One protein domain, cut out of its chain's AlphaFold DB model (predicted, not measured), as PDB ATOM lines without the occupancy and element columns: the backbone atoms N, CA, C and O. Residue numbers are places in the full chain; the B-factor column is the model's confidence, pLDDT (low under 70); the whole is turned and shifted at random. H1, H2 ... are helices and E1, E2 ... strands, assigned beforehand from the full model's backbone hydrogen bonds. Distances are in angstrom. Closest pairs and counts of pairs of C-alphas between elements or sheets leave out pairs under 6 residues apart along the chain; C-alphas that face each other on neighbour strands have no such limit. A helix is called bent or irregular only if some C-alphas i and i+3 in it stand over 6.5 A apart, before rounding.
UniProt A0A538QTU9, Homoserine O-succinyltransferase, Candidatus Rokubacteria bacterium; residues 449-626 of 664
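What this domain is: This is residues 449 to 626 of the 664 residues of the protein "Homoserine O-succinyltransferase" of Candidatus Rokubacteria bacterium (UniProt A0A538QTU9). A strongly twisted sheet of seven strands curls round one helix, H5, while H3 covers part of the opposite face and H4 packs on H3. At the other end of the long axis from H3 and H4 lies a helical hairpin, H1 and H2, of which H1 is on the same face of the sheet as H5 and H2 is not on the sheet. The printed part has 178 residues, with five named helices and eight named strands in the order E1 H1 H2 E2 H3 E3 H4 E4 E5 E6 H5 E7 E8. The mixed sheet runs E2 E4 E5 E6 E7 E1 E8, and the class is mixed, helices and strands. The whole is compact, with a radius of gyration of the C-alphas of 17.2 A, and spans 53 by 35 by 29 A, only just elongated.

Where its parts are: Start with the longest strand, E5: find C-alpha 556 at (162.500, 180.738, 248.035) and go 31.5 A to C-alpha 566. Beside it are E4, residues 545 to 550, and E6, residues 569 to 578, 26.4 A long. E2 is residues 499 to 502, E7 603 to 606, and E1 449 to 453, from C-alpha 449 at (165.688, 205.501, 244.201). E8, residues 622 to 625, ends at C-alpha 625 at (168.752, 211.084, 244.045). E3, residues 522 to 524, pairs with no named strand. The helices are H1, 456 to 465; H2, 471 to 492, 30.0 A long; H3, 506 to 515; H4, 528 to 535; and H5, 586 to 596.

How they stand to each other: Look first at the meander E4 E5 E6, each strand the antiparallel neighbour of the one before: N 549 and O 557 are 2.8 A apart, N 564 and O 571 2.9 A. E2 is antiparallel to E4, with N 501 and O 548 at 2.8 A. E6, H5 and E7 form a strand-helix-strand unit, two parallel neighbour strands with a helix between, its crossover right-handed; N 574 and O 605 are 2.8 A apart. E1 is antiparallel to E7, N 452 to O 604 2.8 A, and to E8, N 451 to O 622 2.8 A. H5 comes closest to E2 at the C-alphas of Ala 500 and Ala 592, 5.9 A. H3 is on the opposite face, giving three layers, helices on both faces of a sheet; it touches H4, about perpendicular at 75 degrees, closest at the C-alphas of Trp 506 and Pro 528, 4.8 A. H4 only grazes the sheet, and E3 is apart from H3 and H4. H1 is on the same face as H5 and touches H2, their closest C-alphas those of Glu 457 and Gly 481 at 4.2 A, in a hairpin running opposite ways at 38 degrees, only just a steep tilt. H2 is not on the sheet; it is irregular, only just, with C-alphas 483 and 486 6.8 A apart. Every O i to N i+4 pair is within hydrogen-bond range in H3, H4 and H5, but 4 of 6 in H1 and 16 of 18 in H2.

The domain as a whole: The two C-alphas farthest apart, those of Trp 472 and Glu 507, are 53.0 A apart. The printed part has no cut, and the one long link is E7 to E8, residues 607 to 621. Mean pLDDT of the printed part is 80.7; 38 residues are under 70, among them 489 to 498 and 616 to 620.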
ATOM      1  N   GLU A 449     166.666 206.348 244.866       86.12
ATOM      2  CA  GLU A 449     165.688 205.501 244.201       86.12
ATOM      3  C   GLU A 449     166.293 204.944 242.916       86.12
ATOM      4  O   GLU A 449     166.973 205.657 242.178       86.12
ATOM      5  N   TYR A 450     166.044 203.672 242.642       86.81
ATOM      6  CA  TYR A 450     166.428 203.029 241.398       86.81
ATOM      7  C   TYR A 450     165.215 202.843 240.494       86.81
ATOM      8  O   TYR A 450     164.104 202.572 240.954       86.81
ATOM      9  N   VAL A 451     165.450 202.983 239.192       87.06
ATOM     10  CA  VAL A 451     164.442 202.812 238.150       87.06
ATOM     11  C   VAL A 451     164.953 201.832 237.108       87.06
ATOM     12  O   VAL A 451     165.957 202.090 236.444       87.06
ATOM     13  N   LEU A 452     164.228 200.736 236.921       87.12
ATOM     14  CA  LEU A 452     164.393 199.829 235.796       87.12
ATOM     15  C   LEU A 452     163.367 200.196 234.705       87.12
ATOM     16  O   LEU A 452     162.174 199.972 234.909       87.12
ATOM     17  N   PRO A 453     163.780 200.741 233.548       85.69
ATOM     18  CA  PRO A 453     162.883 200.974 232.425       85.69
ATOM     19  C   PRO A 453     162.447 199.637 231.812       85.69
ATOM     20  O   PRO A 453     163.286 198.794 231.475       85.69
ATOM     21  N   LEU A 454     161.141 199.463 231.632       82.94
ATOM     22  CA  LEU A 454     160.537 198.335 230.924       82.94
ATOM     23  C   LEU A 454     160.072 198.710 229.513       82.94
ATOM     24  O   LEU A 454     160.039 197.830 228.657       82.94
ATOM     25  N   ASP A 455     159.809 199.991 229.256       83.19
ATOM     26  CA  ASP A 455     159.521 200.531 227.928       83.19
ATOM     27  C   ASP A 455     160.383 201.779 227.664       83.19
ATOM     28  O   ASP A 455     160.149 202.858 228.213       83.19
ATOM     29  N   LEU A 456     161.416 201.642 226.823       81.56
ATOM     30  CA  LEU A 456     162.296 202.766 226.484       81.56
ATOM     31  C   LEU A 456     161.633 203.827 225.595       81.56
ATOM     32  O   LEU A 456     162.082 204.977 225.609       81.56
ATOM     33  N   GLU A 457     160.593 203.480 224.832       81.88
ATOM     34  CA  GLU A 457     159.845 204.437 224.013       81.88
ATOM     35  C   GLU A 457     159.058 205.415 224.890       81.88
ATOM     36  O   GLU A 457     159.022 206.608 224.578       81.88
ATOM     37  N   VAL A 458     158.488 204.941 226.001       80.56
ATOM     38  CA  VAL A 458     157.766 205.781 226.972       80.56
ATOM     39  C   VAL A 458     158.727 206.494 227.929       80.56
ATOM     40  O   VAL A 458     158.549 207.677 228.239       80.56
ATOM     41  N   MET A 459     159.786 205.807 228.365       79.75
ATOM     42  CA  MET A 459     160.710 206.308 229.385       79.75
ATOM     43  C   MET A 459     161.632 207.432 228.897       79.75
ATOM     44  O   MET A 459     161.788 208.440 229.589       79.75
ATOM     45  N   LEU A 460     162.256 207.303 227.719       80.56
ATOM     46  CA  LEU A 460     163.230 208.301 227.243       80.56
ATOM     47  C   LEU A 460     162.636 209.712 227.058       80.56
ATOM     48  O   LEU A 460     163.267 210.682 227.488       80.56
ATOM     49  N   PRO A 461     161.439 209.879 226.470       75.38
ATOM     50  CA  PRO A 461     160.805 211.189 226.345       75.38
ATOM     51  C   PRO A 461     160.399 211.770 227.694       75.38
ATOM     52  O   PRO A 461     160.524 212.975 227.879       75.38
ATOM     53  N   ALA A 462     159.938 210.938 228.632       71.00
ATOM     54  CA  ALA A 462     159.555 211.389 229.965       71.00
ATOM     55  C   ALA A 462     160.766 211.914 230.754       71.00
ATOM     56  O   ALA A 462     160.698 212.989 231.344       71.00
ATOM     57  N   VAL A 463     161.907 211.220 230.673       71.25
ATOM     58  CA  VAL A 463     163.176 211.675 231.269       71.25
ATOM     59  C   VAL A 463     163.665 212.979 230.628       71.25
ATOM     60  O   VAL A 463     164.202 213.848 231.316       71.25
ATOM     61  N   LEU A 464     163.484 213.150 229.315       72.19
ATOM     62  CA  LEU A 464     163.853 214.395 228.635       72.19
ATOM     63  C   LEU A 464     162.891 215.547 228.899       72.19
ATOM     64  O   LEU A 464     163.349 216.686 228.927       72.19
ATOM     65  N   ALA A 465     161.603 215.279 229.110       62.97
ATOM     66  CA  ALA A 465     160.625 216.299 229.475       62.97
ATOM     67  C   ALA A 465     160.971 216.960 230.821       62.97
ATOM     68  O   ALA A 465     160.782 218.164 230.972       62.97
ATOM     69  N   GLY A 466     161.567 216.209 231.757       59.38
ATOM     70  CA  GLY A 466     162.110 216.751 233.010       59.38
ATOM     71  C   GLY A 466     163.354 217.637 232.835       59.38
ATOM     72  O   GLY A 466     163.745 218.351 233.754       59.38
ATOM     73  N   ARG A 467     163.993 217.622 231.654       63.59
ATOM     74  CA  ARG A 467     165.228 218.379 231.360       63.59
ATOM     75  C   ARG A 467     165.055 219.467 230.301       63.59
ATOM     76  O   ARG A 467     165.833 220.417 230.284       63.59
ATOM     77  N   THR A 468     164.088 219.328 229.394       59.53
ATOM     78  CA  THR A 468     163.860 220.238 228.262       59.53
ATOM     79  C   THR A 468     162.378 220.265 227.875       59.53
ATOM     80  O   THR A 468     161.714 219.234 227.890       59.53
ATOM     81  N   SER A 469     161.871 221.412 227.421       60.66
ATOM     82  CA  SER A 469     160.497 221.569 226.906       60.66
ATOM     83  C   SER A 469     160.372 221.352 225.385       60.66
ATOM     84  O   SER A 469     159.349 221.679 224.784       60.66
ATOM     85  N   SER A 470     161.407 220.815 224.729       69.50
ATOM     86  CA  SER A 470     161.453 220.689 223.268       69.50
ATOM     87  C   SER A 470     160.668 219.475 222.763       69.50
ATOM     88  O   SER A 470     161.068 218.324 222.952       69.50
ATOM     89  N   ALA A 471     159.580 219.731 222.033       66.25
ATOM     90  CA  ALA A 471     158.771 218.690 221.394       66.25
ATOM     91  C   ALA A 471     159.566 217.863 220.363       66.25
ATOM     92  O   ALA A 471     159.345 216.657 220.221       66.25
ATOM     93  N   TRP A 472     160.523 218.494 219.675       70.44
ATOM     94  CA  TRP A 472     161.419 217.816 218.738       70.44
ATOM     95  C   TRP A 472     162.363 216.847 219.462       70.44
ATOM     96  O   TRP A 472     162.487 215.695 219.048       70.44
ATOM     97  N   ALA A 473     162.950 217.260 220.591       68.31
ATOM     98  CA  ALA A 473     163.816 216.392 221.392       68.31
ATOM     99  C   ALA A 473     163.054 215.163 221.924       68.31
ATOM    100  O   ALA A 473     163.560 214.043 221.865       68.31
ATOM    101  N   ALA A 474     161.801 215.346 222.353       68.31
ATOM    102  CA  ALA A 474     160.932 214.247 222.773       68.31
ATOM    103  C   ALA A 474     160.576 213.282 221.620       68.31
ATOM    104  O   ALA A 474     160.449 212.076 221.835       68.31
ATOM    105  N   ALA A 475     160.416 213.777 220.387       67.31
ATOM    106  CA  ALA A 475     160.168 212.936 219.212       67.31
ATOM    107  C   ALA A 475     161.403 212.106 218.818       67.31
ATOM    108  O   ALA A 475     161.277 210.907 218.557       67.31
ATOM    109  N   VAL A 476     162.594 212.715 218.845       75.06
ATOM    110  CA  VAL A 476     163.872 212.021 218.609       75.06
ATOM    111  C   VAL A 476     164.100 210.933 219.658       75.06
ATOM    112  O   VAL A 476     164.484 209.816 219.320       75.06
ATOM    113  N   ALA A 477     163.795 211.218 220.921       76.25
ATOM    114  CA  ALA A 477     163.947 210.261 222.008       76.25
ATOM    115  C   ALA A 477     162.979 209.081 221.936       76.25
ATOM    116  O   ALA A 477     163.393 207.954 222.190       76.25
ATOM    117  N   ARG A 478     161.727 209.317 221.518       77.25
ATOM    118  CA  ARG A 478     160.782 208.230 221.208       77.25
ATOM    119  C   ARG A 478     161.334 207.318 220.127       77.25
ATOM    120  O   ARG A 478     161.336 206.103 220.285       77.25
ATOM    121  N   ALA A 479     161.830 207.905 219.037       73.06
ATOM    122  CA  ALA A 479     162.431 207.134 217.959       73.06
ATOM    123  C   ALA A 479     163.634 206.323 218.469       73.06
ATOM    124  O   ALA A 479     163.680 205.118 218.250       73.06
ATOM    125  N   ALA A 480     164.557 206.944 219.209       77.81
ATOM    126  CA  ALA A 480     165.706 206.257 219.798       77.81
ATOM    127  C   ALA A 480     165.293 205.107 220.737       77.81
ATOM    128  O   ALA A 480     165.875 204.026 220.662       77.81
ATOM    129  N   GLY A 481     164.260 205.308 221.560       77.75
ATOM    130  CA  GLY A 481     163.697 204.282 222.441       77.75
ATOM    131  C   GLY A 481     163.175 203.081 221.667       77.75
ATOM    132  O   GLY A 481     163.591 201.957 221.940       77.75
ATOM    133  N   ARG A 482     162.375 203.323 220.619       80.62
ATOM    134  CA  ARG A 482     161.879 202.271 219.714       80.62
ATOM    135  C   ARG A 482     162.996 201.444 219.085       80.62
ATOM    136  O   ARG A 482     162.870 200.228 218.977       80.62
ATOM    137  N   TRP A 483     164.091 202.084 218.680       78.81
ATOM    138  CA  TRP A 483     165.239 201.391 218.088       78.81
ATOM    139  C   TRP A 483     166.059 200.601 219.120       78.81
ATOM    140  O   TRP A 483     166.590 199.540 218.794       78.81
ATOM    141  N   ALA A 484     166.163 201.093 220.358       75.12
ATOM    142  CA  ALA A 484     166.937 200.458 221.427       75.12
ATOM    143  C   ALA A 484     166.189 199.307 222.130       75.12
ATOM    144  O   ALA A 484     166.820 198.392 222.668       75.12
ATOM    145  N   GLU A 485     164.856 199.321 222.105       76.19
ATOM    146  CA  GLU A 485     164.001 198.370 222.821       76.19
ATOM    147  C   GLU A 485     164.235 196.890 222.431       76.19
ATOM    148  O   GLU A 485     164.388 196.056 223.331       76.19
ATOM    149  N   PRO A 486     164.385 196.509 221.142       72.25
ATOM    150  CA  PRO A 486     164.702 195.128 220.762       72.25
ATOM    151  C   PRO A 486     166.047 194.636 221.311       72.25
ATOM    152  O   PRO A 486     166.194 193.453 221.634       72.25
ATOM    153  N   LEU A 487     167.031 195.533 221.428       68.62
ATOM    154  CA  LEU A 487     168.357 195.216 221.956       68.62
ATOM    155  C   LEU A 487     168.289 194.969 223.472       68.62
ATOM    156  O   LEU A 487     168.844 193.981 223.954       68.62
ATOM    157  N   ARG A 488     167.534 195.806 224.199       71.25
ATOM    158  CA  ARG A 488     167.263 195.655 225.639       71.25
ATOM    159  C   ARG A 488     166.513 194.356 225.946       71.25
ATOM    160  O   ARG A 488     166.893 193.617 226.849       71.25
ATOM    161  N   ARG A 489     165.482 194.019 225.163       66.19
ATOM    162  CA  ARG A 489     164.713 192.771 225.345       66.19
ATOM    163  C   ARG A 489     165.558 191.512 225.125       66.19
ATOM    164  O   ARG A 489     165.288 190.484 225.743       66.19
ATOM    165  N   ARG A 490     166.579 191.568 224.261       62.81
ATOM    166  CA  ARG A 490     167.519 190.452 224.049       62.81
ATOM    167  C   ARG A 490     168.486 190.269 225.217       62.81
ATOM    168  O   ARG A 490     168.758 189.130 225.573       62.81
ATOM    169  N   THR A 491     168.963 191.352 225.827       59.97
ATOM    170  CA  THR A 491     169.871 191.295 226.985       59.97
ATOM    171  C   THR A 491     169.150 191.011 228.304       59.97
ATOM    172  O   THR A 491     169.741 190.420 229.199       59.97
ATOM    173  N   ALA A 492     167.865 191.357 228.420       58.00
ATOM    174  CA  ALA A 492     167.037 191.024 229.584       58.00
ATOM    175  C   ALA A 492     166.601 189.543 229.630       58.00
ATOM    176  O   ALA A 492     166.262 189.029 230.690       58.00
ATOM    177  N   ARG A 493     166.624 188.834 228.491       52.56
ATOM    178  CA  ARG A 493     166.194 187.425 228.375       52.56
ATOM    179  C   ARG A 493     167.183 186.398 228.946       52.56
ATOM    180  O   ARG A 493     166.879 185.210 228.921       52.56
ATOM    181  N   THR A 494     168.348 186.818 229.434       47.41
ATOM    182  CA  THR A 494     169.462 185.909 229.756       47.41
ATOM    183  C   THR A 494     169.694 185.624 231.245       47.41
ATOM    184  O   THR A 494     170.740 185.065 231.565       47.41
ATOM    185  N   SER A 495     168.769 185.920 232.170       50.97
ATOM    186  CA  SER A 495     168.963 185.580 233.597       50.97
ATOM    187  C   SER A 495     167.897 184.646 234.203       50.97
ATOM    188  O   SER A 495     166.713 184.958 234.278       50.97
ATOM    189  N   THR A 496     168.419 183.488 234.634       56.44
ATOM    190  CA  THR A 496     167.975 182.529 235.669       56.44
ATOM    191  C   THR A 496     166.552 181.949 235.604       56.44
ATOM    192  O   THR A 496     165.551 182.634 235.430       56.44
ATOM    193  N   GLY A 497     166.438 180.629 235.787       59.84
ATOM    194  CA  GLY A 497     165.185 179.853 235.757       59.84
ATOM    195  C   GLY A 497     164.236 180.082 236.940       59.84
ATOM    196  O   GLY A 497     163.612 179.130 237.386       59.84
ATOM    197  N   ALA A 498     164.152 181.305 237.474       69.62
ATOM    198  CA  ALA A 498     163.304 181.611 238.618       69.62
ATOM    199  C   ALA A 498     161.803 181.682 238.255       69.62
ATOM    200  O   ALA A 498     161.407 182.386 237.327       69.62
ATOM    201  N   SER A 499     160.944 180.970 238.971       79.62
ATOM    202  CA  SER A 499     159.484 181.085 238.832       79.62
ATOM    203  C   SER A 499     158.949 182.092 239.844       79.62
ATOM    204  O   SER A 499     159.478 182.158 240.950       79.62
ATOM    205  N   ALA A 500     157.898 182.837 239.509       86.56
ATOM    206  CA  ALA A 500     157.169 183.688 240.448       86.56
ATOM    207  C   ALA A 500     155.678 183.344 240.376       86.56
ATOM    208  O   ALA A 500     155.121 183.267 239.282       86.56
ATOM    209  N   GLU A 501     155.056 183.117 241.529       87.50
ATOM    210  CA  GLU A 501     153.662 182.692 241.647       87.50
ATOM    211  C   GLU A 501     152.918 183.571 242.659       87.50
ATOM    212  O   GLU A 501     153.446 183.819 243.752       87.50
ATOM    213  N   PRO A 502     151.688 184.024 242.346       89.88
ATOM    214  CA  PRO A 502     150.884 184.802 243.275       89.88
ATOM    215  C   PRO A 502     150.658 184.072 244.601       89.88
ATOM    216  O   PRO A 502     150.266 182.907 244.632       89.88
ATOM    217  N   CYS A 503     150.848 184.775 245.714       90.12
ATOM    218  CA  CYS A 503     150.682 184.229 247.053       90.12
ATOM    219  C   CYS A 503     149.946 185.221 247.958       90.12
ATOM    220  O   CYS A 503     150.290 186.398 248.026       90.12
ATOM    221  N   ARG A 504     148.934 184.729 248.678       87.25
ATOM    222  CA  ARG A 504     148.209 185.478 249.722       87.25
ATOM    223  C   ARG A 504     148.208 184.756 251.072       87.25
ATOM    224  O   ARG A 504     147.381 185.045 251.928       87.25
ATOM    225  N   ASP A 505     149.118 183.804 251.246       94.75
ATOM    226  CA  ASP A 505     149.315 183.109 252.513       94.75
ATOM    227  C   ASP A 505     150.214 183.961 253.421       94.75
ATOM    228  O   ASP A 505     151.440 183.963 253.301       94.75
ATOM    229  N   TRP A 506     149.589 184.730 254.315       94.88
ATOM    230  CA  TRP A 506     150.294 185.647 255.212       94.88
ATOM    231  C   TRP A 506     151.238 184.937 256.185       94.88
ATOM    232  O   TRP A 506     152.263 185.513 256.550       94.88
ATOM    233  N   GLU A 507     150.932 183.698 256.576       97.44
ATOM    234  CA  GLU A 507     151.792 182.897 257.452       97.44
ATOM    235  C   GLU A 507     153.057 182.472 256.713       97.44
ATOM    236  O   GLU A 507     154.170 182.665 257.212       97.44
ATOM    237  N   LYS A 508     152.906 181.985 255.477       96.69
ATOM    238  CA  LYS A 508     154.042 181.643 254.617       96.69
ATOM    239  C   LYS A 508     154.948 182.851 254.369       96.69
ATOM    240  O   LYS A 508     156.166 182.752 254.527       96.69
ATOM    241  N   LEU A 509     154.371 184.000 254.010       95.94
ATOM    242  CA  LEU A 509     155.131 185.228 253.759       95.94
ATOM    243  C   LEU A 509     155.858 185.716 255.024       95.94
ATOM    244  O   LEU A 509     157.030 186.094 254.954       95.94
ATOM    245  N   ALA A 510     155.199 185.655 256.187       95.69
ATOM    246  CA  ALA A 510     155.792 186.017 257.471       95.69
ATOM    247  C   ALA A 510     156.946 185.084 257.870       95.69
ATOM    248  O   ALA A 510     157.979 185.547 258.363       95.69
ATOM    249  N   GLU A 511     156.802 183.777 257.641       96.62
ATOM    250  CA  GLU A 511     157.846 182.788 257.907       96.62
ATOM    251  C   GLU A 511     159.059 182.984 256.988       96.62
ATOM    252  O   GLU A 511     160.190 183.040 257.475       96.62
ATOM    253  N   LEU A 512     158.845 183.198 255.686       95.25
ATOM    254  CA  LEU A 512     159.923 183.546 254.753       95.25
ATOM    255  C   LEU A 512     160.636 184.834 255.175       95.25
ATOM    256  O   LEU A 512     161.868 184.888 255.205       95.25
ATOM    257  N   SER A 513     159.876 185.857 255.573       93.75
ATOM    258  CA  SER A 513     160.436 187.100 256.099       93.75
ATOM    259  C   SER A 513     161.267 186.908 257.355       93.75
ATOM    260  O   SER A 513     162.299 187.559 257.501       93.75
ATOM    261  N   ARG A 514     160.845 186.023 258.259       92.75
ATOM    262  CA  ARG A 514     161.580 185.699 259.485       92.75
ATOM    263  C   ARG A 514     162.869 184.941 259.180       92.75
ATOM    264  O   ARG A 514     163.909 185.281 259.744       92.75
ATOM    265  N   ARG A 515     162.796 183.951 258.287       93.69
ATOM    266  CA  ARG A 515     163.910 183.081 257.887       93.69
ATOM    267  C   ARG A 515     165.038 183.851 257.212       93.69
ATOM    268  O   ARG A 515     166.196 183.648 257.554       93.69
ATOM    269  N   HIS A 516     164.699 184.739 256.282       93.00
ATOM    270  CA  HIS A 516     165.673 185.446 255.444       93.00
ATOM    271  C   HIS A 516     166.015 186.855 255.948       93.00
ATOM    272  O   HIS A 516     166.592 187.673 255.230       93.00
ATOM    273  N   ARG A 517     165.642 187.170 257.190       89.25
ATOM    274  CA  ARG A 517     165.939 188.461 257.804       89.25
ATOM    275  C   ARG A 517     167.434 188.602 258.084       89.25
ATOM    276  O   ARG A 517     168.013 187.798 258.810       89.25
ATOM    277  N   ALA A 518     168.014 189.697 257.612       86.50
ATOM    278  CA  ALA A 518     169.366 190.112 257.953       86.50
ATOM    279  C   ALA A 518     169.397 190.670 259.392       86.50
ATOM    280  O   ALA A 518     168.793 191.705 259.678       86.50
ATOM    281  N   ARG A 519     170.003 189.925 260.327       88.50
ATOM    282  CA  ARG A 519     169.927 190.190 261.781       88.50
ATOM    283  C   ARG A 519     170.741 191.405 262.222       88.50
ATOM    284  O   ARG A 519     170.468 191.951 263.289       88.50
ATOM    285  N   GLU A 520     171.722 191.793 261.420       88.81
ATOM    286  CA  GLU A 520     172.588 192.950 261.614       88.81
ATOM    287  C   GLU A 520     171.871 194.287 261.356       88.81
ATOM    288  O   GLU A 520     172.339 195.323 261.822       88.81
ATOM    289  N   TRP A 521     170.714 194.263 260.681       90.25
ATOM    290  CA  TRP A 521     169.890 195.443 260.415       90.25
ATOM    291  C   TRP A 521     168.611 195.450 261.260       90.25
ATOM    292  O   TRP A 521     167.964 194.420 261.487       90.25
ATOM    293  N   ILE A 522     168.186 196.644 261.666       91.12
ATOM    294  CA  ILE A 522     166.857 196.877 262.222       91.12
ATOM    295  C   ILE A 522     165.862 196.839 261.062       91.12
ATOM    296  O   ILE A 522     165.878 197.699 260.187       91.12
ATOM    297  N   THR A 523     164.985 195.840 261.053       90.50
ATOM    298  CA  THR A 523     164.028 195.596 259.959       90.50
ATOM    299  C   THR A 523     162.596 195.632 260.471       90.50
ATOM    300  O   THR A 523     162.328 195.247 261.612       90.50
ATOM    301  N   SER A 524     161.660 196.082 259.632       89.81
ATOM    302  CA  SER A 524     160.230 196.047 259.958       89.81
ATOM    303  C   SER A 524     159.782 194.620 260.276       89.81
ATOM    304  O   SER A 524     160.126 193.671 259.559       89.81
ATOM    305  N   GLU A 525     159.009 194.464 261.348       90.75
ATOM    306  CA  GLU A 525     158.384 193.189 261.680       90.75
ATOM    307  C   GLU A 525     157.292 192.870 260.654       90.75
ATOM    308  O   GLU A 525     156.370 193.650 260.449       90.75
ATOM    309  N   ARG A 526     157.394 191.699 260.026       92.69
ATOM    310  CA  ARG A 526     156.462 191.221 258.998       92.69
ATOM    311  C   ARG A 526     155.612 190.081 259.543       92.69
ATOM    312  O   ARG A 526     155.692 188.956 259.067       92.69
ATOM    313  N   SER A 527     154.877 190.348 260.620       92.94
ATOM    314  CA  SER A 527     153.907 189.384 261.151       92.94
ATOM    315  C   SER A 527     152.752 189.179 260.160       92.94
ATOM    316  O   SER A 527     152.516 190.064 259.335       92.94
ATOM    317  N   PRO A 528     151.988 188.074 260.249       95.38
ATOM    318  CA  PRO A 528     150.825 187.864 259.386       95.38
ATOM    319  C   PRO A 528     149.837 189.036 259.445       95.38
ATOM    320  O   PRO A 528     149.467 189.581 258.410       95.38
ATOM    321  N   ALA A 529     149.518 189.518 260.654       92.56
ATOM    322  CA  ALA A 529     148.644 190.676 260.856       92.56
ATOM    323  C   ALA A 529     149.203 191.965 260.232       92.56
ATOM    324  O   ALA A 529     148.452 192.751 259.661       92.56
ATOM    325  N   PHE A 530     150.522 192.187 260.315       91.56
ATOM    326  CA  PHE A 530     151.153 193.320 259.639       91.56
ATOM    327  C   PHE A 530     151.029 193.187 258.124       91.56
ATOM    328  O   PHE A 530     150.619 194.141 257.476       91.56
ATOM    329  N   LEU A 531     151.363 192.026 257.555       91.88
ATOM    330  CA  LEU A 531     151.322 191.805 256.111       91.88
ATOM    331  C   LEU A 531     149.896 191.914 255.561       91.88
ATOM    332  O   LEU A 531     149.703 192.541 254.524       91.88
ATOM    333  N   GLU A 532     148.899 191.397 256.276       91.44
ATOM    334  CA  GLU A 532     147.490 191.537 255.909       91.44
ATOM    335  C   GLU A 532     147.023 192.996 255.975       91.44
ATOM    336  O   GLU A 532     146.451 193.504 255.011       91.44
ATOM    337  N   TRP A 533     147.316 193.713 257.062       89.50
ATOM    338  CA  TRP A 533     147.014 195.144 257.159       89.50
ATOM    339  C   TRP A 533     147.701 195.945 256.046       89.50
ATOM    340  O   TRP A 533     147.129 196.867 255.460       89.50
ATOM    341  N   ARG A 534     148.948 195.588 255.745       86.81
ATOM    342  CA  ARG A 534     149.826 196.333 254.853       86.81
ATOM    343  C   ARG A 534     149.553 196.072 253.376       86.81
ATOM    344  O   ARG A 534     149.640 197.002 252.574       86.81
ATOM    345  N   TYR A 535     149.237 194.835 253.016       87.00
ATOM    346  CA  TYR A 535     149.170 194.352 251.636       87.00
ATOM    347  C   TYR A 535     147.860 193.620 251.307       87.00
ATOM    348  O   TYR A 535     147.649 193.213 250.166       87.00
ATOM    349  N   GLY A 536     146.964 193.443 252.275       85.50
ATOM    350  CA  GLY A 536     145.675 192.793 252.075       85.50
ATOM    351  C   GLY A 536     144.615 193.692 251.422       85.50
ATOM    352  O   GLY A 536     144.867 194.862 251.121       85.50
ATOM    353  N   PRO A 537     143.395 193.161 251.210       78.69
ATOM    354  CA  PRO A 537     142.309 193.863 250.516       78.69
ATOM    355  C   PRO A 537     141.870 195.189 251.157       78.69
ATOM    356  O   PRO A 537     141.333 196.049 250.465       78.69
ATOM    357  N   GLY A 538     142.084 195.357 252.467       73.62
ATOM    358  CA  GLY A 538     141.773 196.588 253.203       73.62
ATOM    359  C   GLY A 538     142.872 197.655 253.155       73.62
ATOM    360  O   GLY A 538     142.659 198.765 253.641       73.62
ATOM    361  N   SER A 539     144.041 197.348 252.585       78.75
ATOM    362  CA  SER A 539     145.181 198.263 252.579       78.75
ATOM    363  C   SER A 539     144.954 199.472 251.673       78.75
ATOM    364  O   SER A 539     144.541 199.340 250.521       78.75
ATOM    365  N   ALA A 540     145.333 200.663 252.145       68.44
ATOM    366  CA  ALA A 540     145.374 201.864 251.306       68.44
ATOM    367  C   ALA A 540     146.420 201.784 250.174       68.44
ATOM    368  O   ALA A 540     146.347 202.553 249.215       68.44
ATOM    369  N   LEU A 541     147.380 200.864 250.287       64.94
ATOM    370  CA  LEU A 541     148.447 200.626 249.315       64.94
ATOM    371  C   LEU A 541     148.196 199.405 248.432       64.94
ATOM    372  O   LEU A 541     149.095 199.077 247.660       64.94
ATOM    373  N   GLN A 542     147.037 198.739 248.592       67.81
ATOM    374  CA  GLN A 542     146.682 197.434 248.024       67.81
ATOM    375  C   GLN A 542     147.564 197.064 246.816       67.81
ATOM    376  O   GLN A 542     147.383 197.634 245.732       67.81
ATOM    377  N   PRO A 543     148.548 196.161 246.994       66.50
ATOM    378  CA  PRO A 543     149.443 195.799 245.917       66.50
ATOM    379  C   PRO A 543     148.639 195.202 244.775       66.50
ATOM    380  O   PRO A 543     147.661 194.476 244.975       66.50
ATOM    381  N   SER A 544     149.090 195.476 243.560       64.94
ATOM    382  CA  SER A 544     148.593 194.767 242.391       64.94
ATOM    383  C   SER A 544     148.976 193.293 242.428       64.94
ATOM    384  O   SER A 544     148.270 192.472 241.853       64.94
ATOM    385  N   GLU A 545     150.088 192.966 243.091       82.44
ATOM    386  CA  GLU A 545     150.651 191.625 243.064       82.44
ATOM    387  C   GLU A 545     151.528 191.353 244.293       82.44
ATOM    388  O   GLU A 545     152.299 192.210 244.731       82.44
ATOM    389  N   ILE A 546     151.405 190.147 244.844       90.69
ATOM    390  CA  ILE A 546     152.283 189.608 245.883       90.69
ATOM    391  C   ILE A 546     152.668 188.222 245.406       90.69
ATOM    392  O   ILE A 546     151.781 187.398 245.177       90.69
ATOM    393  N   CYS A 547     153.961 187.977 245.245       91.88
ATOM    394  CA  CYS A 547     154.454 186.739 244.665       91.88
ATOM    395  C   CYS A 547     155.502 186.102 245.553       91.88
ATOM    396  O   CYS A 547     156.382 186.777 246.087       91.88
ATOM    397  N   VAL A 548     155.417 184.783 245.657       94.00
ATOM    398  CA  VAL A 548     156.519 183.942 246.106       94.00
ATOM    399  C   VAL A 548     157.296 183.527 244.867       94.00
ATOM    400  O   VAL A 548     156.704 183.165 243.852       94.00
ATOM    401  N   PHE A 549     158.618 183.598 244.936       91.81
ATOM    402  CA  PHE A 549     159.477 183.168 243.848       91.81
ATOM    403  C   PHE A 549     160.436 182.076 244.303       91.81
ATOM    404  O   PHE A 549     160.849 182.043 245.460       91.81
ATOM    405  N   HIS A 550     160.802 181.213 243.360       89.50
ATOM    406  CA  HIS A 550     161.769 180.138 243.548       89.50
ATOM    407  C   HIS A 550     162.861 180.271 242.501       89.50
ATOM    408  O   HIS A 550     162.545 180.505 241.337       89.50
ATOM    409  N   ASP A 551     164.127 180.109 242.875       84.56
ATOM    410  CA  ASP A 551     165.196 179.939 241.893       84.56
ATOM    411  C   ASP A 551     165.284 178.477 241.407       84.56
ATOM    412  O   ASP A 551     164.672 177.563 241.962       84.56
ATOM    413  N   GLY A 552     166.092 178.227 240.372       74.25
ATOM    414  CA  GLY A 552     166.317 176.866 239.861       74.25
ATOM    415  C   GLY A 552     167.060 175.929 240.828       74.25
ATOM    416  O   GLY A 552     167.308 174.779 240.476       74.25
ATOM    417  N   ARG A 553     167.453 176.411 242.014       80.75
ATOM    418  CA  ARG A 553     168.131 175.659 243.080       80.75
ATOM    419  C   ARG A 553     167.207 175.410 244.284       80.75
ATOM    420  O   ARG A 553     167.637 174.766 245.235       80.75
ATOM    421  N   GLY A 554     165.954 175.873 244.231       83.12
ATOM    422  CA  GLY A 554     164.956 175.706 245.287       83.12
ATOM    423  C   GLY A 554     165.015 176.755 246.402       83.12
ATOM    424  O   GLY A 554     164.321 176.599 247.405       83.12
ATOM    425  N   HIS A 555     165.811 177.817 246.259       90.19
ATOM    426  CA  HIS A 555     165.760 178.953 247.177       90.19
ATOM    427  C   HIS A 555     164.472 179.736 246.957       90.19
ATOM    428  O   HIS A 555     164.123 180.057 245.822       90.19
ATOM    429  N   GLU A 556     163.799 180.075 248.049       93.00
ATOM    430  CA  GLU A 556     162.500 180.738 248.035       93.00
ATOM    431  C   GLU A 556     162.608 182.155 248.608       93.00
ATOM    432  O   GLU A 556     163.371 182.422 249.539       93.00
ATOM    433  N   GLY A 557     161.828 183.074 248.057       93.81
ATOM    434  CA  GLY A 557     161.648 184.423 248.576       93.81
ATOM    435  C   GLY A 557     160.282 184.967 248.185       93.81
ATOM    436  O   GLY A 557     159.487 184.282 247.546       93.81
ATOM    437  N   TRP A 558     159.986 186.208 248.553       94.31
ATOM    438  CA  TRP A 558     158.758 186.868 248.119       94.31
ATOM    439  C   TRP A 558     158.963 188.354 247.867       94.31
ATOM    440  O   TRP A 558     159.908 188.960 248.373       94.31
ATOM    441  N   PHE A 559     158.062 188.945 247.091       92.44
ATOM    442  CA  PHE A 559     158.006 190.382 246.863       92.44
ATOM    443  C   PHE A 559     156.563 190.877 246.731       92.44
ATOM    444  O   PHE A 559     155.655 190.108 246.415       92.44
ATOM    445  N   ALA A 560     156.360 192.173 246.961       90.38
ATOM    446  CA  ALA A 560     155.090 192.857 246.736       90.38
ATOM    447  C   ALA A 560     155.276 194.041 245.784       90.38
ATOM    448  O   ALA A 560     156.212 194.833 245.929       90.38
ATOM    449  N   LEU A 561     154.353 194.177 244.834       87.00
ATOM    450  CA  LEU A 561     154.353 195.225 243.821       87.00
ATOM    451  C   LEU A 561     153.081 196.060 243.895       87.00
ATOM    452  O   LEU A 561     151.969 195.533 243.860       87.00
ATOM    453  N   GLY A 562     153.253 197.378 243.943       82.81
ATOM    454  CA  GLY A 562     152.170 198.357 243.896       82.81
ATOM    455  C   GLY A 562     152.143 199.107 242.567       82.81
ATOM    456  O   GLY A 562     153.198 199.291 241.952       82.81
ATOM    457  N   PRO A 563     150.970 199.558 242.097       78.81
ATOM    458  CA  PRO A 563     150.896 200.463 240.957       78.81
ATOM    459  C   PRO A 563     151.423 201.857 241.332       78.81
ATOM    460  O   PRO A 563     151.174 202.351 242.429       78.81
ATOM    461  N   THR A 564     152.098 202.525 240.400       76.75
ATOM    462  CA  THR A 564     152.455 203.946 240.516       76.75
ATOM    463  C   THR A 564     152.278 204.640 239.176       76.75
ATOM    464  O   THR A 564     152.438 204.031 238.119       76.75
ATOM    465  N   ILE A 565     151.945 205.926 239.210       73.56
ATOM    466  CA  ILE A 565     151.842 206.760 238.013       73.56
ATOM    467  C   ILE A 565     152.707 207.989 238.251       73.56
ATOM    468  O   ILE A 565     152.497 208.718 239.221       73.56
ATOM    469  N   ARG A 566     153.684 208.218 237.372       72.06
ATOM    470  CA  ARG A 566     154.602 209.360 237.461       72.06
ATOM    471  C   ARG A 566     154.669 210.075 236.121       72.06
ATOM    472  O   ARG A 566     155.343 209.626 235.194       72.06
ATOM    473  N   GLY A 567     153.947 211.188 236.010       69.94
ATOM    474  CA  GLY A 567     153.754 211.872 234.732       69.94
ATOM    475  C   GLY A 567     153.048 210.946 233.728       69.94
ATOM    476  O   GLY A 567     151.976 210.440 234.055       69.94
ATOM    477  N   PRO A 568     153.613 210.710 232.530       67.50
ATOM    478  CA  PRO A 568     153.035 209.793 231.544       67.50
ATOM    479  C   PRO A 568     153.385 208.312 231.782       67.50
ATOM    480  O   PRO A 568     152.934 207.475 231.011       67.50
ATOM    481  N   ILE A 569     154.205 207.991 232.791       75.31
ATOM    482  CA  ILE A 569     154.746 206.642 233.011       75.31
ATOM    483  C   ILE A 569     153.834 205.870 233.966       75.31
ATOM    484  O   ILE A 569     153.694 206.250 235.135       75.31
ATOM    485  N   HIS A 570     153.274 204.759 233.491       82.69
ATOM    486  CA  HIS A 570     152.601 203.749 234.299       82.69
ATOM    487  C   HIS A 570     153.636 202.738 234.779       82.69
ATOM    488  O   HIS A 570     154.170 201.964 233.994       82.69
ATOM    489  N   GLY A 571     153.954 202.726 236.068       83.38
ATOM    490  CA  GLY A 571     154.969 201.818 236.588       83.38
ATOM    491  C   GLY A 571     154.510 200.958 237.749       83.38
ATOM    492  O   GLY A 571     153.387 201.059 238.250       83.38
ATOM    493  N   ARG A 572     155.435 200.114 238.196       85.62
ATOM    494  CA  ARG A 572     155.309 199.286 239.395       85.62
ATOM    495  C   ARG A 572     156.353 199.693 240.413       85.62
ATOM    496  O   ARG A 572     157.481 200.001 240.049       85.62
ATOM    497  N   VAL A 573     156.002 199.663 241.686       86.31
ATOM    498  CA  VAL A 573     156.935 199.935 242.780       86.31
ATOM    499  C   VAL A 573     157.131 198.653 243.554       86.31
ATOM    500  O   VAL A 573     156.147 198.030 243.952       86.31
ATOM    501  N   LEU A 574     158.385 198.273 243.780       88.56
ATOM    502  CA  LEU A 574     158.739 197.214 244.713       88.56
ATOM    503  C   LEU A 574     158.488 197.714 246.135       88.56
ATOM    504  O   LEU A 574     159.310 198.431 246.706       88.56
ATOM    505  N   LEU A 575     157.317 197.370 246.670       86.44
ATOM    506  CA  LEU A 575     156.872 197.795 247.996       86.44
ATOM    507  C   LEU A 575     157.591 197.026 249.100       86.44
ATOM    508  O   LEU A 575     157.735 197.547 250.201       86.44
ATOM    509  N   ASP A 576     157.967 195.776 248.824       89.31
ATOM    510  CA  ASP A 576     158.757 194.931 249.713       89.31
ATOM    511  C   ASP A 576     159.367 193.755 248.955       89.31
ATOM    512  O   ASP A 576     158.857 193.340 247.912       89.31
ATOM    513  N   ALA A 577     160.443 193.206 249.506       91.19
ATOM    514  CA  ALA A 577     161.040 191.966 249.046       91.19
ATOM    515  C   ALA A 577     161.809 191.286 250.180       91.19
ATOM    516  O   ALA A 577     162.540 191.932 250.932       91.19
ATOM    517  N   THR A 578     161.699 189.965 250.276       92.06
ATOM    518  CA  THR A 578     162.494 189.137 251.182       92.06
ATOM    519  C   THR A 578     163.091 187.963 250.413       92.06
ATOM    520  O   THR A 578     162.384 187.282 249.679       92.06
ATOM    521  N   TRP A 579     164.390 187.724 250.582       92.94
ATOM    522  CA  TRP A 579     165.126 186.638 249.937       92.94
ATOM    523  C   TRP A 579     166.391 186.301 250.743       92.94
ATOM    524  O   TRP A 579     166.875 187.170 251.479       92.94
ATOM    525  N   PRO A 580     166.944 185.081 250.625       92.38
ATOM    526  CA  PRO A 580     168.230 184.722 251.224       92.38
ATOM    527  C   PRO A 580     169.368 185.520 250.573       92.38
ATOM    528  O   PRO A 580     169.817 185.204 249.473       92.38
ATOM    529  N   ARG A 581     169.819 186.594 251.233       89.56
ATOM    530  CA  ARG A 581     170.847 187.512 250.696       89.56
ATOM    531  C   ARG A 581     172.235 186.878 250.561       89.56
ATOM    532  O   ARG A 581     173.079 187.416 249.856       89.56
ATOM    533  N   ASP A 582     172.470 185.774 251.255       87.50
ATOM    534  CA  ASP A 582     173.696 184.981 251.229       87.50
ATOM    535  C   ASP A 582     173.791 184.065 250.000       87.50
ATOM    536  O   ASP A 582     174.895 183.749 249.559       87.50
ATOM    537  N   THR A 583     172.653 183.664 249.423       88.44
ATOM    538  CA  THR A 583     172.613 182.756 248.264       88.44
ATOM    539  C   THR A 583     172.084 183.400 246.985       88.44
ATOM    540  O   THR A 583     172.449 182.952 245.896       88.44
ATOM    541  N   LEU A 584     171.259 184.447 247.093       87.88
ATOM    542  CA  LEU A 584     170.640 185.146 245.967       87.88
ATOM    543  C   LEU A 584     171.027 186.625 245.922       87.88
ATOM    544  O   LEU A 584     170.866 187.377 246.890       87.88
ATOM    545  N   SER A 585     171.469 187.060 244.742       88.00
ATOM    546  CA  SER A 585     171.719 188.472 244.466       88.00
ATOM    547  C   SER A 585     170.402 189.221 244.244       88.00
ATOM    548  O   SER A 585     169.384 188.633 243.870       88.00
ATOM    549  N   PHE A 586     170.400 190.547 244.400       88.19
ATOM    550  CA  PHE A 586     169.207 191.328 244.055       88.19
ATOM    551  C   PHE A 586     168.887 191.278 242.552       88.19
ATOM    552  O   PHE A 586     167.726 191.409 242.179       88.19
ATOM    553  N   ALA A 587     169.873 191.022 241.684       84.31
ATOM    554  CA  ALA A 587     169.631 190.831 240.255       84.31
ATOM    555  C   ALA A 587     168.729 189.609 239.980       84.31
ATOM    556  O   ALA A 587     167.879 189.667 239.090       84.31
ATOM    557  N   ASP A 588     168.850 188.541 240.777       83.81
ATOM    558  CA  ASP A 588     167.977 187.364 240.688       83.81
ATOM    559  C   ASP A 588     166.542 187.697 241.117       83.81
ATOM    560  O   ASP A 588     165.577 187.334 240.440       83.81
ATOM    561  N   VAL A 589     166.398 188.470 242.199       87.38
ATOM    562  CA  VAL A 589     165.097 188.969 242.672       87.38
ATOM    563  C   VAL A 589     164.457 189.875 241.624       87.38
ATOM    564  O   VAL A 589     163.281 189.719 241.306       87.38
ATOM    565  N   LEU A 590     165.225 190.792 241.036       86.94
ATOM    566  CA  LEU A 590     164.747 191.717 240.011       86.94
ATOM    567  C   LEU A 590     164.296 190.974 238.744       86.94
ATOM    568  O   LEU A 590     163.320 191.379 238.108       86.94
ATOM    569  N   ALA A 591     164.947 189.860 238.399       82.31
ATOM    570  CA  ALA A 591     164.525 188.987 237.306       82.31
ATOM    571  C   ALA A 591     163.205 188.251 237.609       82.31
ATOM    572  O   ALA A 591     162.402 188.034 236.697       82.31
ATOM    573  N   ALA A 592     162.958 187.865 238.864       84.94
ATOM    574  CA  ALA A 592     161.669 187.313 239.290       84.94
ATOM    575  C   ALA A 592     160.569 188.391 239.289       84.94
ATOM    576  O   ALA A 592     159.494 188.179 238.732       84.94
ATOM    577  N   VAL A 593     160.874 189.583 239.811       87.06
ATOM    578  CA  VAL A 593     159.987 190.756 239.809       87.06
ATOM    579  C   VAL A 593     159.577 191.140 238.386       87.06
ATOM    580  O   VAL A 593     158.394 191.299 238.111       87.06
ATOM    581  N   THR A 594     160.529 191.220 237.453       83.38
ATOM    582  CA  THR A 594     160.255 191.572 236.046       83.38
ATOM    583  C   THR A 594     159.363 190.543 235.345       83.38
ATOM    584  O   THR A 594     158.657 190.898 234.408       83.38
ATOM    585  N   ARG A 595     159.369 189.277 235.785       76.56
ATOM    586  CA  ARG A 595     158.462 188.235 235.277       76.56
ATOM    587  C   ARG A 595     157.060 188.314 235.873       76.56
ATOM    588  O   ARG A 595     156.113 188.041 235.147       76.56
ATOM    589  N   GLY A 596     156.944 188.662 237.158       68.56
ATOM    590  CA  GLY A 596     155.647 188.892 237.811       68.56
ATOM    591  C   GLY A 596     154.908 190.078 237.191       68.56
ATOM    592  O   GLY A 596     153.721 190.004 236.896       68.56
ATOM    593  N   VAL A 597     155.653 191.128 236.830       68.31
ATOM    594  CA  VAL A 597     155.130 192.239 236.030       68.31
ATOM    595  C   VAL A 597     154.871 191.765 234.593       68.31
ATOM    596  O   VAL A 597     155.706 191.935 233.704       68.31
ATOM    597  N   ALA A 598     153.687 191.186 234.350       53.25
ATOM    598  CA  ALA A 598     153.101 191.074 233.012       53.25
ATOM    599  C   ALA A 598     153.252 192.435 232.313       53.25
ATOM    600  O   ALA A 598     153.182 193.449 233.003       53.25
ATOM    601  N   GLY A 599     153.528 192.466 231.003       61.38
ATOM    602  CA  GLY A 599     154.052 193.616 230.235       61.38
ATOM    603  C   GLY A 599     153.220 194.914 230.177       61.38
ATOM    604  O   GLY A 599     153.314 195.643 229.199       61.38
ATOM    605  N   ASP A 600     152.453 195.207 231.219       69.50
ATOM    606  CA  ASP A 600     151.534 196.312 231.458       69.50
ATOM    607  C   ASP A 600     152.182 197.463 232.258       69.50
ATOM    608  O   ASP A 600     151.480 198.271 232.872       69.50
ATOM    609  N   ALA A 601     153.516 197.517 232.339       81.25
ATOM    610  CA  ALA A 601     154.233 198.584 233.031       81.25
ATOM    611  C   ALA A 601     155.422 199.096 232.217       81.25
ATOM    612  O   ALA A 601     156.205 198.322 231.672       81.25
ATOM    613  N   ASP A 602     155.591 200.412 232.237       84.69
ATOM    614  CA  ASP A 602     156.641 201.161 231.552       84.69
ATOM    615  C   ASP A 602     157.959 201.165 232.350       84.69
ATOM    616  O   ASP A 602     159.045 201.316 231.782       84.69
ATOM    617  N   ALA A 603     157.892 200.997 233.680       87.00
ATOM    618  CA  ALA A 603     159.052 200.977 234.575       87.00
ATOM    619  C   ALA A 603     158.791 200.275 235.915       87.00
ATOM    620  O   ALA A 603     157.656 200.217 236.393       87.00
ATOM    621  N   ILE A 604     159.871 199.820 236.559       87.06
ATOM    622  CA  ILE A 604     159.887 199.350 237.950       87.06
ATOM    623  C   ILE A 604     160.729 200.303 238.798       87.06
ATOM    624  O   ILE A 604     161.884 200.570 238.470       87.06
ATOM    625  N   TYR A 605     160.168 200.780 239.902       87.00
ATOM    626  CA  TYR A 605     160.843 201.620 240.887       87.00
ATOM    627  C   TYR A 605     161.123 200.813 242.146       87.00
ATOM    628  O   TYR A 605     160.273 200.045 242.602       87.00
ATOM    629  N   PHE A 606     162.296 200.990 242.732       87.06
ATOM    630  CA  PHE A 606     162.635 200.357 244.001       87.06
ATOM    631  C   PHE A 606     163.663 201.185 244.761       87.06
ATOM    632  O   PHE A 606     164.452 201.928 244.175       87.06
ATOM    633  N   ARG A 607     163.658 201.060 246.087       85.44
ATOM    634  CA  ARG A 607     164.637 201.727 246.946       85.44
ATOM    635  C   ARG A 607     165.756 200.765 247.329       85.44
ATOM    636  O   ARG A 607     165.493 199.575 247.528       85.44
ATOM    637  N   PRO A 608     166.998 201.260 247.425       85.69
ATOM    638  CA  PRO A 608     168.085 200.460 247.948       85.69
ATOM    639  C   PRO A 608     167.858 200.067 249.401       85.69
ATOM    640  O   PRO A 608     167.301 200.825 250.192       85.69
ATOM    641  N   ARG A 609     168.368 198.892 249.747       86.06
ATOM    642  CA  ARG A 609     168.434 198.365 251.102       86.06
ATOM    643  C   ARG A 609     169.897 198.268 251.532       86.06
ATOM    644  O   ARG A 609     170.745 197.939 250.698       86.06
ATOM    645  N   PRO A 610     170.212 198.529 252.809       86.19
ATOM    646  CA  PRO A 610     171.573 198.402 253.312       86.19
ATOM    647  C   PRO A 610     172.138 196.992 253.092       86.19
ATOM    648  O   PRO A 610     171.416 195.999 253.216       86.19
ATOM    649  N   GLY A 611     173.427 196.909 252.757       85.62
ATOM    650  CA  GLY A 611     174.131 195.641 252.540       85.62
ATOM    651  C   GLY A 611     173.778 194.906 251.240       85.62
ATOM    652  O   GLY A 611     174.153 193.748 251.093       85.62
ATOM    653  N   VAL A 612     173.058 195.541 250.309       87.06
ATOM    654  CA  VAL A 612     172.736 194.971 248.991       87.06
ATOM    655  C   VAL A 612     173.536 195.689 247.905       87.06
ATOM    656  O   VAL A 612     173.506 196.916 247.818       87.06
ATOM    657  N   ASP A 613     174.231 194.919 247.067       84.62
ATOM    658  CA  ASP A 613     174.918 195.437 245.883       84.62
ATOM    659  C   ASP A 613     173.938 195.571 244.707       84.62
ATOM    660  O   ASP A 613     173.399 194.583 244.198       84.62
ATOM    661  N   TYR A 614     173.700 196.813 244.287       82.75
ATOM    662  CA  TYR A 614     172.824 197.146 243.165       82.75
ATOM    663  C   TYR A 614     173.577 197.338 241.847       82.75
ATOM    664  O   TYR A 614     172.941 197.320 240.791       82.75
ATOM    665  N   ASP A 615     174.906 197.467 241.868       70.00
ATOM    666  CA  ASP A 615     175.700 197.687 240.654       70.00
ATOM    667  C   ASP A 615     175.680 196.441 239.747       70.00
ATOM    668  O   ASP A 615     175.778 196.538 238.519       70.00
ATOM    669  N   ALA A 616     175.416 195.268 240.332       68.44
ATOM    670  CA  ALA A 616     175.193 194.003 239.633       68.44
ATOM    671  C   ALA A 616     173.872 193.930 238.831       68.44
ATOM    672  O   ALA A 616     173.706 193.028 238.011       68.44
ATOM    673  N   CYS A 617     172.932 194.870 239.010       68.31
ATOM    674  CA  CYS A 617     171.606 194.835 238.363       68.31
ATOM    675  C   CYS A 617     171.615 195.240 236.877       68.31
ATOM    676  O   CYS A 617     170.573 195.258 236.222       68.31
ATOM    677  N   GLY A 618     172.795 195.540 236.330       66.50
ATOM    678  CA  GLY A 618     173.010 195.781 234.909       66.50
ATOM    679  C   GLY A 618     172.939 197.253 234.498       66.50
ATOM    680  O   GLY A 618     172.395 198.115 235.183       66.50
ATOM    681  N   ARG A 619     173.481 197.537 233.306       63.44
ATOM    682  CA  ARG A 619     173.693 198.893 232.752       63.44
ATOM    683  C   ARG A 619     172.416 199.706 232.486       63.44
ATOM    684  O   ARG A 619     172.518 200.851 232.060       63.44
ATOM    685  N   PHE A 620     171.239 199.115 232.675       69.50
ATOM    686  CA  PHE A 620     169.951 199.726 232.341       69.50
ATOM    687  C   PHE A 620     169.162 200.195 233.565       69.50
ATOM    688  O   PHE A 620     168.095 200.768 233.388       69.50
ATOM    689  N   VAL A 621     169.666 199.987 234.785       80.50
ATOM    690  CA  VAL A 621     169.048 200.532 235.998       80.50
ATOM    691  C   VAL A 621     169.571 201.949 236.238       80.50
ATOM    692  O   VAL A 621     170.774 202.174 236.354       80.50
ATOM    693  N   PHE A 622     168.663 202.919 236.330       82.38
ATOM    694  CA  PHE A 622     169.000 204.313 236.601       82.38
ATOM    695  C   PHE A 622     168.909 204.617 238.088       82.38
ATOM    696  O   PHE A 622     167.911 204.302 238.730       82.38
ATOM    697  N   ARG A 623     169.924 205.295 238.624       84.31
ATOM    698  CA  ARG A 623     169.909 205.827 239.988       84.31
ATOM    699  C   ARG A 623     169.412 207.271 239.978       84.31
ATOM    700  O   ARG A 623     169.986 208.120 239.297       84.31
ATOM    701  N   ARG A 624     168.384 207.557 240.771       79.94
ATOM    702  CA  ARG A 624     167.850 208.893 241.041       79.94
ATOM    703  C   ARG A 624     168.145 209.272 242.488       79.94
ATOM    704  O   ARG A 624     167.979 208.455 243.390       79.94
ATOM    705  N   ARG A 625     168.570 210.517 242.705       79.94
ATOM    706  CA  ARG A 625     168.752 211.084 244.045       79.94
ATOM    707  C   ARG A 625     167.628 212.071 244.356       79.94
ATOM    708  O   ARG A 625     167.242 212.848 243.485       79.94
ATOM    709  N   ARG A 626     167.105 212.018 245.576       70.44
ATOM    710  CA  ARG A 626     166.114 212.928 246.147       70.44
ATOM    711  C   ARG A 626     166.814 213.761 247.209       70.44
ATOM    712  O   ARG A 626     167.264 213.222 248.215       70.44
TER     713      ARG A 626